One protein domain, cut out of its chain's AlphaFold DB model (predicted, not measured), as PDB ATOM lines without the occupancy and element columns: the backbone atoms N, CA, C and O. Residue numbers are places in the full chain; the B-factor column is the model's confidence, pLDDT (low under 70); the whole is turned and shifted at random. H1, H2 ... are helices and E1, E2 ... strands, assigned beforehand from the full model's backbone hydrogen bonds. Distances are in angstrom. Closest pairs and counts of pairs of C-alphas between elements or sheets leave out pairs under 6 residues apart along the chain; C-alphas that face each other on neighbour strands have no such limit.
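What this domain is: This is residues 60 to 119 and 265 to 313 of the 417 residues of the protein "TolC family protein" of Firmicutes bacterium (UniProt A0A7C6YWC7). One twisted sheet of six strands forms a wall, and its E5-E6 hairpin makes a long arm whose tip, residues 281 to 286, sticks out free. Two helices sit at the other end of the length: H1 beside the strands, and H2 only grazing the sheet. The printed part has 109 residues, with H1 E1 E2 E3 E4 E5 E6 H2 along the chain; the sheet's order is E4 E3 E2 E1 E6 E5, antiparallel throughout. The class is mixed, helices and strands; the whole is loose, radius of gyration of the C-alphas 17.9 A, and elongated, spanning 56 by 35 by 30 A.

Where its parts are: H1, residues 60 to 66, begins with C-alpha 60 at (63.987, 172.612, -25.850). E1 is residues 69 to 77, 25.0 A; E2, 82 to 93, 34.6 A; E3, 96 to 104, 24.4 A; E4, 109 to 115, 20.3 A. E5 is residues 272 to 282, 31.9 A; E6, 285 to 299, 43.1 A. H2, residues 301 to 313, 18.1 A, ends with C-alpha 313 at (84.183, 155.535, -17.598).

How they stand to each other: E1 to E4 form a meander, each strand the antiparallel neighbour of the one before: N 71 and O 88 are 2.8 A apart, N 89 and O 101 2.9 A, N 111 and O 102 2.9 A. E1 also neighbours E6, with N 74 and O 294 2.8 A apart. In the hairpin E5 and E6, N 278 and O 289 are 2.9 A apart. H1 is on the sheet, height 4.8 A, over none of its strands; its C-alpha 64 is 5.3 A from C-alpha 93 of E2. H1 and H2 only just touch, with 3 pairs of C-alphas within 8 A, through residues 301 to 302 of H2 alone; the closest C-alphas, Gln 66 and Pro 301, are 5.2 A apart. They run the same way at a steep tilt of 67 degrees. In both helices every O i to N i+4 pair is within hydrogen-bond range.

The domain as a whole: The C-alphas farthest apart, Asn 284 and Leu 312, are 58.6 A apart. Residues 120 to 264 are not printed, and C-alphas 119 and 265 are 30.3 A apart across the cut. The links printed whole are tight. Mean pLDDT of the printed part is 70.5; 48 residues are under 70, among them 91 to 119.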
ATOM      1  N   PHE A  60      64.924 172.611 -26.975       65.75
ATOM      2  CA  PHE A  60      63.987 172.612 -25.850       65.75
ATOM      3  C   PHE A  60      63.382 171.233 -25.541       65.75
ATOM      4  O   PHE A  60      63.288 170.844 -24.382       65.75
ATOM      5  N   TYR A  61      62.984 170.469 -26.564       68.44
ATOM      6  CA  TYR A  61      62.380 169.148 -26.361       68.44
ATOM      7  C   TYR A  61      63.374 168.151 -25.761       68.44
ATOM      8  O   TYR A  61      63.016 167.388 -24.867       68.44
ATOM      9  N   GLN A  62      64.624 168.163 -26.228       71.12
ATOM     10  CA  GLN A  62      65.687 167.321 -25.682       71.12
ATOM     11  C   GLN A  62      66.005 167.688 -24.236       71.12
ATOM     12  O   GLN A  62      66.150 166.794 -23.410       71.12
ATOM     13  N   GLU A  63      66.063 168.983 -23.929       69.94
ATOM     14  CA  GLU A  63      66.287 169.484 -22.574       69.94
ATOM     15  C   GLU A  63      65.163 169.051 -21.618       69.94
ATOM     16  O   GLU A  63      65.420 168.505 -20.546       69.94
ATOM     17  N   LEU A  64      63.907 169.199 -22.048       69.38
ATOM     18  CA  LEU A  64      62.735 168.853 -21.247       69.38
ATOM     19  C   LEU A  64      62.625 167.341 -21.002       69.38
ATOM     20  O   LEU A  64      62.292 166.919 -19.895       69.38
ATOM     21  N   VAL A  65      62.946 166.516 -22.006       75.94
ATOM     22  CA  VAL A  65      63.010 165.054 -21.852       75.94
ATOM     23  C   VAL A  65      64.170 164.651 -20.940       75.94
ATOM     24  O   VAL A  65      63.963 163.842 -20.037       75.94
ATOM     25  N   GLN A  66      65.371 165.210 -21.119       73.06
ATOM     26  CA  GLN A  66      66.536 164.885 -20.284       73.06
ATOM     27  C   GLN A  66      66.290 165.176 -18.803       73.06
ATOM     28  O   GLN A  66      66.642 164.364 -17.951       73.06
ATOM     29  N   ASN A  67      65.620 166.286 -18.508       76.50
ATOM     30  CA  ASN A  67      65.349 166.745 -17.150       76.50
ATOM     31  C   ASN A  67      63.983 166.291 -16.609       76.50
ATOM     32  O   ASN A  67      63.482 166.854 -15.632       76.50
ATOM     33  N   SER A  68      63.344 165.314 -17.254       77.94
ATOM     34  CA  SER A  68      62.080 164.756 -16.779       77.94
ATOM     35  C   SER A  68      62.296 163.592 -15.811       77.94
ATOM     36  O   SER A  68      63.234 162.807 -15.938       77.94
ATOM     37  N   GLN A  69      61.411 163.472 -14.828       81.44
ATOM     38  CA  GLN A  69      61.427 162.396 -13.849       81.44
ATOM     39  C   GLN A  69      60.004 161.914 -13.573       81.44
ATOM     40  O   GLN A  69      59.084 162.717 -13.438       81.44
ATOM     41  N   LEU A  70      59.844 160.600 -13.461       79.88
ATOM     42  CA  LEU A  70      58.659 159.916 -12.968       79.88
ATOM     43  C   LEU A  70      59.077 159.005 -11.816       79.88
ATOM     44  O   LEU A  70      59.938 158.133 -11.976       79.88
ATOM     45  N   LEU A  71      58.453 159.194 -10.664       78.88
ATOM     46  CA  LEU A  71      58.793 158.539  -9.418       78.88
ATOM     47  C   LEU A  71      57.515 158.046  -8.738       78.88
ATOM     48  O   LEU A  71      56.574 158.806  -8.521       78.88
ATOM     49  N   LEU A  72      57.483 156.765  -8.398       78.00
ATOM     50  CA  LEU A  72      56.430 156.178  -7.579       78.00
ATOM     51  C   LEU A  72      56.829 156.319  -6.110       78.00
ATOM     52  O   LEU A  72      57.909 155.863  -5.740       78.00
ATOM     53  N   LYS A  73      55.986 156.947  -5.287       76.44
ATOM     54  CA  LYS A  73      56.125 156.960  -3.822       76.44
ATOM     55  C   LYS A  73      54.963 156.215  -3.190       76.44
ATOM     56  O   LYS A  73      53.828 156.459  -3.573       76.44
ATOM     57  N   GLY A  74      55.228 155.351  -2.227       67.81
ATOM     58  CA  GLY A  74      54.219 154.748  -1.367       67.81
ATOM     59  C   GLY A  74      54.566 155.037   0.082       67.81
ATOM     60  O   GLY A  74      55.667 154.699   0.500       67.81
ATOM     61  N   ASN A  75      53.644 155.634   0.831       71.81
ATOM     62  CA  ASN A  75      53.808 155.842   2.265       71.81
ATOM     63  C   ASN A  75      52.791 154.989   3.021       71.81
ATOM     64  O   ASN A  75      51.599 154.970   2.687       71.81
ATOM     65  N   LEU A  76      53.278 154.289   4.043       66.00
ATOM     66  CA  LEU A  76      52.457 153.554   4.993       66.00
ATOM     67  C   LEU A  76      52.571 154.257   6.348       66.00
ATOM     68  O   LEU A  76      53.577 154.102   7.040       66.00
ATOM     69  N   ASP A  77      51.554 155.051   6.691       63.00
ATOM     70  CA  ASP A  77      51.427 155.672   8.011       63.00
ATOM     71  C   ASP A  77      50.361 154.920   8.837       63.00
ATOM     72  O   ASP A  77      49.160 155.002   8.535       63.00
ATOM     73  N   PRO A  78      50.766 154.165   9.878       56.25
ATOM     74  CA  PRO A  78      49.839 153.437  10.736       56.25
ATOM     75  C   PRO A  78      48.910 154.351  11.553       56.25
ATOM     76  O   PRO A  78      47.828 153.907  11.940       56.25
ATOM     77  N   LEU A  79      49.307 155.601  11.829       57.19
ATOM     78  CA  LEU A  79      48.545 156.540  12.660       57.19
ATOM     79  C   LEU A  79      47.410 157.205  11.883       57.19
ATOM     80  O   LEU A  79      46.318 157.371  12.425       57.19
ATOM     81  N   GLU A  80      47.630 157.522  10.607       56.38
ATOM     82  CA  GLU A  80      46.587 158.086   9.743       56.38
ATOM     83  C   GLU A  80      45.687 157.020   9.089       56.38
ATOM     84  O   GLU A  80      44.684 157.372   8.468       56.38
ATOM     85  N   LYS A  81      46.004 155.718   9.227       54.34
ATOM     86  CA  LYS A  81      45.340 154.596   8.519       54.34
ATOM     87  C   LYS A  81      45.236 154.820   7.003       54.34
ATOM     88  O   LYS A  81      44.293 154.353   6.363       54.34
ATOM     89  N   LYS A  82      46.193 155.540   6.420       56.88
ATOM     90  CA  LYS A  82      46.220 155.859   4.992       56.88
ATOM     91  C   LYS A  82      47.421 155.188   4.347       56.88
ATOM     92  O   LYS A  82      48.566 155.483   4.668       56.88
ATOM     93  N   THR A  83      47.143 154.288   3.411       58.91
ATOM     94  CA  THR A  83      48.102 153.886   2.380       58.91
ATOM     95  C   THR A  83      47.972 154.883   1.241       58.91
ATOM     96  O   THR A  83      46.952 154.882   0.552       58.91
ATOM     97  N   ALA A  84      48.967 155.743   1.060       63.06
ATOM     98  CA  ALA A  84      48.981 156.699  -0.039       63.06
ATOM     99  C   ALA A  84      50.053 156.279  -1.044       63.06
ATOM    100  O   ALA A  84      51.236 156.206  -0.706       63.06
ATOM    101  N   PHE A  85      49.637 155.989  -2.275       63.69
ATOM    102  CA  PHE A  85      50.548 155.804  -3.397       63.69
ATOM    103  C   PHE A  85      50.468 157.046  -4.269       63.69
ATOM    104  O   PHE A  85      49.393 157.448  -4.678       63.69
ATOM    105  N   HIS A  86      51.595 157.671  -4.567       68.06
ATOM    106  CA  HIS A  86      51.655 158.849  -5.411       68.06
ATOM    107  C   HIS A  86      52.559 158.585  -6.605       68.06
ATOM    108  O   HIS A  86      53.757 158.339  -6.449       68.06
ATOM    109  N   LEU A  87      51.999 158.702  -7.807       66.12
ATOM    110  CA  LEU A  87      52.796 158.862  -9.014       66.12
ATOM    111  C   LEU A  87      53.201 160.333  -9.088       66.12
ATOM    112  O   LEU A  87      52.351 161.191  -9.328       66.12
ATOM    113  N   ARG A  88      54.472 160.628  -8.824       70.31
ATOM    114  CA  ARG A  88      55.020 161.978  -8.930       70.31
ATOM    115  C   ARG A  88      55.811 162.120 -10.211       70.31
ATOM    116  O   ARG A  88      56.637 161.263 -10.507       70.31
ATOM    117  N   GLY A  89      55.643 163.216 -10.930       67.31
ATOM    118  CA  GLY A  89      56.599 163.548 -11.975       67.31
ATOM    119  C   GLY A  89      56.866 165.028 -12.115       67.31
ATOM    120  O   GLY A  89      56.088 165.875 -11.685       67.31
ATOM    121  N   SER A  90      58.018 165.320 -12.689       72.62
ATOM    122  CA  SER A  90      58.554 166.662 -12.855       72.62
ATOM    123  C   SER A  90      59.286 166.748 -14.184       72.62
ATOM    124  O   SER A  90      59.789 165.741 -14.677       72.62
ATOM    125  N   ALA A  91      59.360 167.936 -14.768       64.50
ATOM    126  CA  ALA A  91      60.138 168.185 -15.976       64.50
ATOM    127  C   ALA A  91      60.657 169.617 -15.956       64.50
ATOM    128  O   ALA A  91      59.913 170.530 -15.605       64.50
ATOM    129  N   PHE A  92      61.918 169.820 -16.322       66.56
ATOM    130  CA  PHE A  92      62.560 171.130 -16.237       66.56
ATOM    131  C   PHE A  92      63.256 171.502 -17.549       66.56
ATOM    132  O   PHE A  92      63.882 170.680 -18.203       66.56
ATOM    133  N   SER A  93      63.193 172.766 -17.922       63.97
ATOM    134  CA  SER A  93      64.062 173.404 -18.904       63.97
ATOM    135  C   SER A  93      64.443 174.783 -18.365       63.97
ATOM    136  O   SER A  93      63.812 175.266 -17.417       63.97
ATOM    137  N   GLU A  94      65.444 175.433 -18.957       62.41
ATOM    138  CA  GLU A  94      65.919 176.766 -18.561       62.41
ATOM    139  C   GLU A  94      64.786 177.779 -18.321       62.41
ATOM    140  O   GLU A  94      64.884 178.601 -17.411       62.41
ATOM    141  N   ASN A  95      63.685 177.674 -19.074       54.03
ATOM    142  CA  ASN A  95      62.585 178.640 -19.061       54.03
ATOM    143  C   ASN A  95      61.249 178.080 -18.535       54.03
ATOM    144  O   ASN A  95      60.307 178.842 -18.318       54.03
ATOM    145  N   LEU A  96      61.133 176.762 -18.322       54.56
ATOM    146  CA  LEU A  96      59.886 176.113 -17.905       54.56
ATOM    147  C   LEU A  96      60.166 175.005 -16.889       54.56
ATOM    148  O   LEU A  96      60.915 174.078 -17.163       54.56
ATOM    149  N   SER A  97      59.515 175.048 -15.730       55.09
ATOM    150  CA  SER A  97      59.604 173.989 -14.721       55.09
ATOM    151  C   SER A  97      58.221 173.468 -14.352       55.09
ATOM    152  O   SER A  97      57.385 174.189 -13.821       55.09
ATOM    153  N   LEU A  98      57.963 172.193 -14.600       57.72
ATOM    154  CA  LEU A  98      56.879 171.468 -13.961       57.72
ATOM    155  C   LEU A  98      57.436 170.897 -12.652       57.72
ATOM    156  O   LEU A  98      58.112 169.867 -12.664       57.72
ATOM    157  N   ASN A  99      57.206 171.597 -11.537       56.25
ATOM    158  CA  ASN A  99      57.809 171.255 -10.243       56.25
ATOM    159  C   ASN A  99      57.292 169.927  -9.690       56.25
ATOM    160  O   ASN A  99      58.064 169.176  -9.100       56.25
ATOM    161  N   SER A 100      56.002 169.635  -9.880       58.62
ATOM    162  CA  SER A 100      55.419 168.346  -9.511       58.62
ATOM    163  C   SER A 100      54.010 168.182 -10.077       58.62
ATOM    164  O   SER A 100      53.148 169.024  -9.828       58.62
ATOM    165  N   PHE A 101      53.739 167.069 -10.753       64.06
ATOM    166  CA  PHE A 101      52.413 166.461 -10.768       64.06
ATOM    167  C   PHE A 101      52.404 165.326  -9.741       64.06
ATOM    168  O   PHE A 101      53.396 164.609  -9.637       64.06
ATOM    169  N   SER A 102      51.333 165.163  -8.968       57.94
ATOM    170  CA  SER A 102      51.121 164.013  -8.089       57.94
ATOM    171  C   SER A 102      49.722 163.456  -8.305       57.94
ATOM    172  O   SER A 102      48.747 164.198  -8.194       57.94
ATOM    173  N   PHE A 103      49.635 162.160  -8.581       61.41
ATOM    174  CA  PHE A 103      48.372 161.442  -8.710       61.41
ATOM    175  C   PHE A 103      48.285 160.349  -7.649       61.41
ATOM    176  O   PHE A 103      49.198 159.523  -7.565       61.41
ATOM    177  N   ASP A 104      47.217 160.354  -6.852       61.94
ATOM    178  CA  ASP A 104      46.869 159.246  -5.960       61.94
ATOM    179  C   ASP A 104      45.855 158.320  -6.657       61.94
ATOM    180  O   ASP A 104      44.689 158.693  -6.787       61.94
ATOM    181  N   PRO A 105      46.251 157.117  -7.118       56.66
ATOM    182  CA  PRO A 105      45.350 156.210  -7.815       56.66
ATOM    183  C   PRO A 105      44.280 155.605  -6.897       56.66
ATOM    184  O   PRO A 105      43.293 155.084  -7.408       56.66
ATOM    185  N   ILE A 106      44.456 155.653  -5.571       62.06
ATOM    186  CA  ILE A 106      43.488 155.117  -4.605       62.06
ATOM    187  C   ILE A 106      42.375 156.138  -4.363       62.06
ATOM    188  O   ILE A 106      41.201 155.776  -4.345       62.06
ATOM    189  N   ASN A 107      42.737 157.417  -4.228       60.31
ATOM    190  CA  ASN A 107      41.788 158.496  -3.934       60.31
ATOM    191  C   ASN A 107      41.342 159.290  -5.177       60.31
ATOM    192  O   ASN A 107      40.436 160.109  -5.084       60.31
ATOM    193  N   SER A 108      41.921 159.016  -6.353       57.94
ATOM    194  CA  SER A 108      41.661 159.722  -7.623       57.94
ATOM    195  C   SER A 108      41.957 161.231  -7.591       57.94
ATOM    196  O   SER A 108      41.467 161.978  -8.438       57.94
ATOM    197  N   ASP A 109      42.795 161.679  -6.655       60.56
ATOM    198  CA  ASP A 109      43.191 163.079  -6.511       60.56
ATOM    199  C   ASP A 109      44.386 163.408  -7.418       60.56
ATOM    200  O   ASP A 109      45.433 162.749  -7.380       60.56
ATOM    201  N   LEU A 110      44.240 164.464  -8.225       58.03
ATOM    202  CA  LEU A 110      45.290 165.010  -9.085       58.03
ATOM    203  C   LEU A 110      45.709 166.391  -8.571       58.03
ATOM    204  O   LEU A 110      44.904 167.318  -8.537       58.03
ATOM    205  N   ASN A 111      46.991 166.550  -8.248       61.69
ATOM    206  CA  ASN A 111      47.584 167.849  -7.934       61.69
ATOM    207  C   ASN A 111      48.712 168.156  -8.928       61.69
ATOM    208  O   ASN A 111      49.551 167.298  -9.202       61.69
ATOM    209  N   MET A 112      48.737 169.363  -9.492       51.91
ATOM    210  CA  MET A 112      49.714 169.769 -10.504       51.91
ATOM    211  C   MET A 112      50.215 171.185 -10.224       51.91
ATOM    212  O   MET A 112      49.427 172.123 -10.139       51.91
ATOM    213  N   GLN A 113      51.538 171.341 -10.133       52.56
ATOM    214  CA  GLN A 113      52.203 172.619  -9.901       52.56
ATOM    215  C   GLN A 113      53.213 172.917 -11.016       52.56
ATOM    216  O   GLN A 113      54.173 172.171 -11.232       52.56
ATOM    217  N   ILE A 114      53.007 174.046 -11.698       52.91
ATOM    218  CA  ILE A 114      53.858 174.554 -12.781       52.91
ATOM    219  C   ILE A 114      54.480 175.879 -12.331       52.91
ATOM    220  O   ILE A 114      53.785 176.735 -11.787       52.91
ATOM    221  N   SER A 115      55.773 176.068 -12.572       48.56
ATOM    222  CA  SER A 115      56.481 177.331 -12.365       48.56
ATOM    223  C   SER A 115      57.329 177.714 -13.575       48.56
ATOM    224  O   SER A 115      57.974 176.880 -14.204       48.56
ATOM    225  N   LEU A 116      57.385 179.003 -13.890       44.59
ATOM    226  CA  LEU A 116      58.355 179.554 -14.836       44.59
ATOM    227  C   LEU A 116      59.508 180.203 -14.068       44.59
ATOM    228  O   LEU A 116      59.278 180.946 -13.113       44.59
ATOM    229  N   LYS A 117      60.745 179.946 -14.500       44.69
ATOM    230  CA  LYS A 117      61.937 180.681 -14.056       44.69
ATOM    231  C   LYS A 117      62.429 181.545 -15.213       44.69
ATOM    232  O   LYS A 117      62.421 181.093 -16.348       44.69
ATOM    233  N   LEU A 118      62.816 182.787 -14.918       38.59
ATOM    234  CA  LEU A 118      63.088 183.813 -15.934       38.59
ATOM    235  C   LEU A 118      64.577 184.108 -16.206       38.59
ATOM    236  O   LEU A 118      64.830 184.922 -17.082       38.59
ATOM    237  N   TYR A 119      65.561 183.474 -15.541       36.75
ATOM    238  CA  TYR A 119      66.998 183.692 -15.838       36.75
ATOM    239  C   TYR A 119      67.906 182.499 -15.439       36.75
ATOM    240  O   TYR A 119      67.671 181.913 -14.375       36.75
ATOM    241  N   LEU A 265      74.944 154.390  -8.718       85.69
ATOM    242  CA  LEU A 265      73.961 154.848  -9.704       85.69
ATOM    243  C   LEU A 265      72.987 153.728 -10.108       85.69
ATOM    244  O   LEU A 265      71.790 153.961 -10.272       85.69
ATOM    245  N   LYS A 266      73.459 152.478 -10.210       85.31
ATOM    246  CA  LYS A 266      72.580 151.319 -10.440       85.31
ATOM    247  C   LYS A 266      71.633 151.050  -9.272       85.31
ATOM    248  O   LYS A 266      70.494 150.646  -9.517       85.31
ATOM    249  N   LYS A 267      72.060 151.258  -8.021       82.19
ATOM    250  CA  LYS A 267      71.186 151.106  -6.844       82.19
ATOM    251  C   LYS A 267      70.018 152.094  -6.882       82.19
ATOM    252  O   LYS A 267      68.917 151.703  -6.518       82.19
ATOM    253  N   GLN A 268      70.205 153.301  -7.420       79.88
ATOM    254  CA  GLN A 268      69.138 154.310  -7.560       79.88
ATOM    255  C   GLN A 268      68.007 153.919  -8.538       79.88
ATOM    256  O   GLN A 268      66.945 154.544  -8.535       79.88
ATOM    257  N   LYS A 269      68.206 152.890  -9.380       79.12
ATOM    258  CA  LYS A 269      67.132 152.292 -10.200       79.12
ATOM    259  C   LYS A 269      66.271 151.289  -9.441       79.12
ATOM    260  O   LYS A 269      65.175 150.964  -9.897       79.12
ATOM    261  N   LYS A 270      66.785 150.729  -8.348       81.00
ATOM    262  CA  LYS A 270      66.046 149.757  -7.545       81.00
ATOM    263  C   LYS A 270      65.054 150.497  -6.640       81.00
ATOM    264  O   LYS A 270      65.295 151.661  -6.323       81.00
ATOM    265  N   PRO A 271      63.957 149.842  -6.220       77.81
ATOM    266  CA  PRO A 271      63.104 150.382  -5.172       77.81
ATOM    267  C   PRO A 271      63.931 150.680  -3.918       77.81
ATOM    268  O   PRO A 271      64.711 149.833  -3.474       77.81
ATOM    269  N   GLN A 272      63.769 151.878  -3.376       79.00
ATOM    270  CA  GLN A 272      64.321 152.295  -2.096       79.00
ATOM    271  C   GLN A 272      63.230 152.168  -1.042       79.00
ATOM    272  O   GLN A 272      62.074 152.499  -1.304       79.00
ATOM    273  N   ILE A 273      63.601 151.636   0.115       78.38
ATOM    274  CA  ILE A 273      62.712 151.481   1.259       78.38
ATOM    275  C   ILE A 273      63.378 152.233   2.397       78.38
ATOM    276  O   ILE A 273      64.423 151.806   2.885       78.38
ATOM    277  N   ASP A 274      62.766 153.336   2.796       77.56
ATOM    278  CA  ASP A 274      63.206 154.144   3.916       77.56
ATOM    279  C   ASP A 274      62.290 153.859   5.103       77.56
ATOM    280  O   ASP A 274      61.061 153.859   4.998       77.56
ATOM    281  N   PHE A 275      62.908 153.570   6.243       75.50
ATOM    282  CA  PHE A 275      62.209 153.330   7.494       75.50
ATOM    283  C   PHE A 275      62.568 154.437   8.470       75.50
ATOM    284  O   PHE A 275      63.694 154.498   8.964       75.50
ATOM    285  N   ASN A 276      61.604 155.306   8.748       77.38
ATOM    286  CA  ASN A 276      61.785 156.436   9.644       77.38
ATOM    287  C   ASN A 276      60.980 156.203  10.920       77.38
ATOM    288  O   ASN A 276      59.768 155.993  10.870       77.38
ATOM    289  N   VAL A 277      61.656 156.263  12.067       76.38
ATOM    290  CA  VAL A 277      61.017 156.207  13.385       76.38
ATOM    291  C   VAL A 277      61.205 157.549  14.061       76.38
ATOM    292  O   VAL A 277      62.326 157.913  14.412       76.38
ATOM    293  N   ASN A 278      60.110 158.268  14.277       78.81
ATOM    294  CA  ASN A 278      60.124 159.485  15.072       78.81
ATOM    295  C   ASN A 278      59.554 159.175  16.454       78.81
ATOM    296  O   ASN A 278      58.381 158.833  16.600       78.81
ATOM    297  N   LEU A 279      60.398 159.303  17.475       79.31
ATOM    298  CA  LEU A 279      59.990 159.235  18.872       79.31
ATOM    299  C   LEU A 279      59.870 160.663  19.402       79.31
ATOM    300  O   LEU A 279      60.875 161.358  19.547       79.31
ATOM    301  N   HIS A 280      58.653 161.097  19.710       79.25
ATOM    302  CA  HIS A 280      58.422 162.382  20.349       79.25
ATOM    303  C   HIS A 280      57.991 162.170  21.799       79.25
ATOM    304  O   HIS A 280      56.910 161.664  22.088       79.25
ATOM    305  N   THR A 281      58.853 162.570  22.729       74.38
ATOM    306  CA  THR A 281      58.543 162.598  24.159       74.38
ATOM    307  C   THR A 281      58.240 164.026  24.598       74.38
ATOM    308  O   THR A 281      58.964 164.970  24.290       74.38
ATOM    309  N   SER A 282      57.141 164.180  25.322       75.56
ATOM    310  CA  SER A 282      56.734 165.404  26.009       75.56
ATOM    311  C   SER A 282      56.341 165.043  27.451       75.56
ATOM    312  O   SER A 282      56.043 163.874  27.710       75.56
ATOM    313  N   PRO A 283      56.314 165.992  28.405       75.50
ATOM    314  CA  PRO A 283      56.162 165.693  29.837       75.50
ATOM    315  C   PRO A 283      54.943 164.831  30.207       75.50
ATOM    316  O   PRO A 283      54.979 164.132  31.212       75.50
ATOM    317  N   ASN A 284      53.890 164.854  29.383       74.62
ATOM    318  CA  ASN A 284      52.635 164.139  29.624       74.62
ATOM    319  C   ASN A 284      52.286 163.111  28.529       74.62
ATOM    320  O   ASN A 284      51.204 162.526  28.580       74.62
ATOM    321  N   LYS A 285      53.141 162.910  27.513       67.00
ATOM    322  CA  LYS A 285      52.843 162.021  26.380       67.00
ATOM    323  C   LYS A 285      54.112 161.538  25.682       67.00
ATOM    324  O   LYS A 285      54.974 162.346  25.335       67.00
ATOM    325  N   THR A 286      54.165 160.239  25.413       75.12
ATOM    326  CA  THR A 286      55.145 159.624  24.513       75.12
ATOM    327  C   THR A 286      54.415 159.184  23.256       75.12
ATOM    328  O   THR A 286      53.567 158.296  23.322       75.12
ATOM    329  N   ASP A 287      54.753 159.800  22.131       75.31
ATOM    330  CA  ASP A 287      54.262 159.429  20.811       75.31
ATOM    331  C   ASP A 287      55.393 158.771  20.019       75.31
ATOM    332  O   ASP A 287      56.532 159.242  20.018       75.31
ATOM    333  N   TYR A 288      55.082 157.675  19.334       72.38
ATOM    334  CA  TYR A 288      55.974 157.067  18.356       72.38
ATOM    335  C   TYR A 288      55.265 157.034  17.007       72.38
ATOM    336  O   TYR A 288      54.103 156.637  16.921       72.38
ATOM    337  N   THR A 289      55.960 157.443  15.952       75.31
ATOM    338  CA  THR A 289      55.500 157.268  14.576       75.31
ATOM    339  C   THR A 289      56.534 156.440  13.825       75.31
ATOM    340  O   THR A 289      57.734 156.699  13.905       75.31
ATOM    341  N   ALA A 290      56.074 155.388  13.151       70.56
ATOM    342  CA  ALA A 290      56.899 154.551  12.292       70.56
ATOM    343  C   ALA A 290      56.361 154.688  10.872       70.56
ATOM    344  O   ALA A 290      55.223 154.303  10.606       70.56
ATOM    345  N   ILE A 291      57.165 155.266   9.987       73.19
ATOM    346  CA  ILE A 291      56.800 155.544   8.603       73.19
ATOM    347  C   ILE A 291      57.677 154.667   7.717       73.19
ATOM    348  O   ILE A 291      58.906 154.724   7.797       73.19
ATOM    349  N   VAL A 292      57.033 153.857   6.878       73.12
ATOM    350  CA  VAL A 292      57.705 153.144   5.787       73.12
ATOM    351  C   VAL A 292      57.437 153.918   4.507       73.12
ATOM    352  O   VAL A 292      56.284 154.028   4.084       73.12
ATOM    353  N   GLU A 293      58.491 154.442   3.891       75.06
ATOM    354  CA  GLU A 293      58.421 155.074   2.578       75.06
ATOM    355  C   GLU A 293      59.072 154.156   1.548       75.06
ATOM    356  O   GLU A 293      60.219 153.745   1.687       75.06
ATOM    357  N   VAL A 294      58.339 153.822   0.491       76.75
ATOM    358  CA  VAL A 294      58.879 153.118  -0.669       76.75
ATOM    359  C   VAL A 294      58.960 154.107  -1.814       76.75
ATOM    360  O   VAL A 294      57.957 154.723  -2.172       76.75
ATOM    361  N   SER A 295      60.131 154.250  -2.424       78.44
ATOM    362  CA  SER A 295      60.304 155.083  -3.608       78.44
ATOM    363  C   SER A 295      60.934 154.307  -4.759       78.44
ATOM    364  O   SER A 295      61.844 153.504  -4.576       78.44
ATOM    365  N   GLN A 296      60.434 154.518  -5.974       79.75
ATOM    366  CA  GLN A 296      60.994 153.899  -7.171       79.75
ATOM    367  C   GLN A 296      61.026 154.894  -8.327       79.75
ATOM    368  O   GLN A 296      60.000 155.441  -8.731       79.75
ATOM    369  N   ASN A 297      62.212 155.078  -8.905       80.00
ATOM    370  CA  ASN A 297      62.374 155.792 -10.165       80.00
ATOM    371  C   ASN A 297      61.820 154.936 -11.312       80.00
ATOM    372  O   ASN A 297      62.401 153.909 -11.660       80.00
ATOM    373  N   LEU A 298      60.709 155.367 -11.909       82.56
ATOM    374  CA  LEU A 298      60.103 154.706 -13.068       82.56
ATOM    375  C   LEU A 298      60.667 155.256 -14.383       82.56
ATOM    376  O   LEU A 298      60.885 154.507 -15.332       82.56
ATOM    377  N   PHE A 299      60.945 156.560 -14.427       83.38
ATOM    378  CA  PHE A 299      61.548 157.224 -15.578       83.38
ATOM    379  C   PHE A 299      62.475 158.338 -15.101       83.38
ATOM    380  O   PHE A 299      62.053 159.223 -14.371       83.38
ATOM    381  N   ASN A 300      63.746 158.285 -15.483       82.56
ATOM    382  CA  ASN A 300      64.713 159.350 -15.222       82.56
ATOM    383  C   ASN A 300      65.816 159.264 -16.295       82.56
ATOM    384  O   ASN A 300      66.772 158.494 -16.142       82.56
ATOM    385  N   PRO A 301      65.656 159.959 -17.438       83.62
ATOM    386  CA  PRO A 301      66.623 159.939 -18.531       83.62
ATOM    387  C   PRO A 301      67.999 160.458 -18.124       83.62
ATOM    388  O   PRO A 301      68.992 159.882 -18.565       83.62
ATOM    389  N   ASN A 302      68.070 161.457 -17.236       83.12
ATOM    390  CA  ASN A 302      69.341 161.937 -16.703       83.12
ATOM    391  C   ASN A 302      70.079 160.834 -15.926       83.12
ATOM    392  O   ASN A 302      71.229 160.534 -16.230       83.12
ATOM    393  N   LEU A 303      69.395 160.119 -15.023       84.56
ATOM    394  CA  LEU A 303      69.977 158.967 -14.319       84.56
ATOM    395  C   LEU A 303      70.427 157.866 -15.295       84.56
ATOM    396  O   LEU A 303      71.489 157.271 -15.129       84.56
ATOM    397  N   ASN A 304      69.649 157.589 -16.347       86.62
ATOM    398  CA  ASN A 304      70.049 156.633 -17.386       86.62
ATOM    399  C   ASN A 304      71.314 157.078 -18.134       86.62
ATOM    400  O   ASN A 304      72.183 156.250 -18.428       86.62
ATOM    401  N   GLN A 305      71.429 158.371 -18.431       86.62
ATOM    402  CA  GLN A 305      72.604 158.955 -19.066       86.62
ATOM    403  C   GLN A 305      73.815 158.913 -18.126       86.62
ATOM    404  O   GLN A 305      74.889 158.505 -18.558       86.62
ATOM    405  N   GLU A 306      73.651 159.237 -16.842       86.62
ATOM    406  CA  GLU A 306      74.700 159.132 -15.821       86.62
ATOM    407  C   GLU A 306      75.188 157.692 -15.628       86.62
ATOM    408  O   GLU A 306      76.396 157.462 -15.582       86.62
ATOM    409  N   ILE A 307      74.286 156.705 -15.610       89.19
ATOM    410  CA  ILE A 307      74.648 155.279 -15.561       89.19
ATOM    411  C   ILE A 307      75.451 154.882 -16.800       89.19
ATOM    412  O   ILE A 307      76.452 154.176 -16.685       89.19
ATOM    413  N   THR A 308      75.039 155.342 -17.983       90.00
ATOM    414  CA  THR A 308      75.749 155.044 -19.236       90.00
ATOM    415  C   THR A 308      77.132 155.701 -19.255       90.00
ATOM    416  O   THR A 308      78.107 155.064 -19.652       90.00
ATOM    417  N   LYS A 309      77.252 156.945 -18.768       90.62
ATOM    418  CA  LYS A 309      78.541 157.633 -18.587       90.62
ATOM    419  C   LYS A 309      79.440 156.880 -17.610       90.62
ATOM    420  O   LYS A 309      80.596 156.637 -17.932       90.62
ATOM    421  N   ALA A 310      78.913 156.474 -16.456       88.88
ATOM    422  CA  ALA A 310      79.665 155.719 -15.459       88.88
ATOM    423  C   ALA A 310      80.107 154.344 -15.985       88.88
ATOM    424  O   ALA A 310      81.222 153.925 -15.707       88.88
ATOM    425  N   GLN A 311      79.285 153.676 -16.803       92.81
ATOM    426  CA  GLN A 311      79.664 152.428 -17.470       92.81
ATOM    427  C   GLN A 311      80.813 152.629 -18.465       92.81
ATOM    428  O   GLN A 311      81.742 151.827 -18.499       92.81
ATOM    429  N   LEU A 312      80.755 153.685 -19.280       91.69
ATOM    430  CA  LEU A 312      81.822 154.015 -20.226       91.69
ATOM    431  C   LEU A 312      83.113 154.428 -19.507       91.69
ATOM    432  O   LEU A 312      84.191 154.034 -19.938       91.69
ATOM    433  N   GLU A 313      83.016 155.183 -18.410       90.62
ATOM    434  CA  GLU A 313      84.183 155.535 -17.598       90.62
ATOM    435  C   GLU A 313      84.779 154.295 -16.918       90.62
ATOM    436  O   GLU A 313      85.990 154.135 -16.945       90.62
TER     437      GLU A 313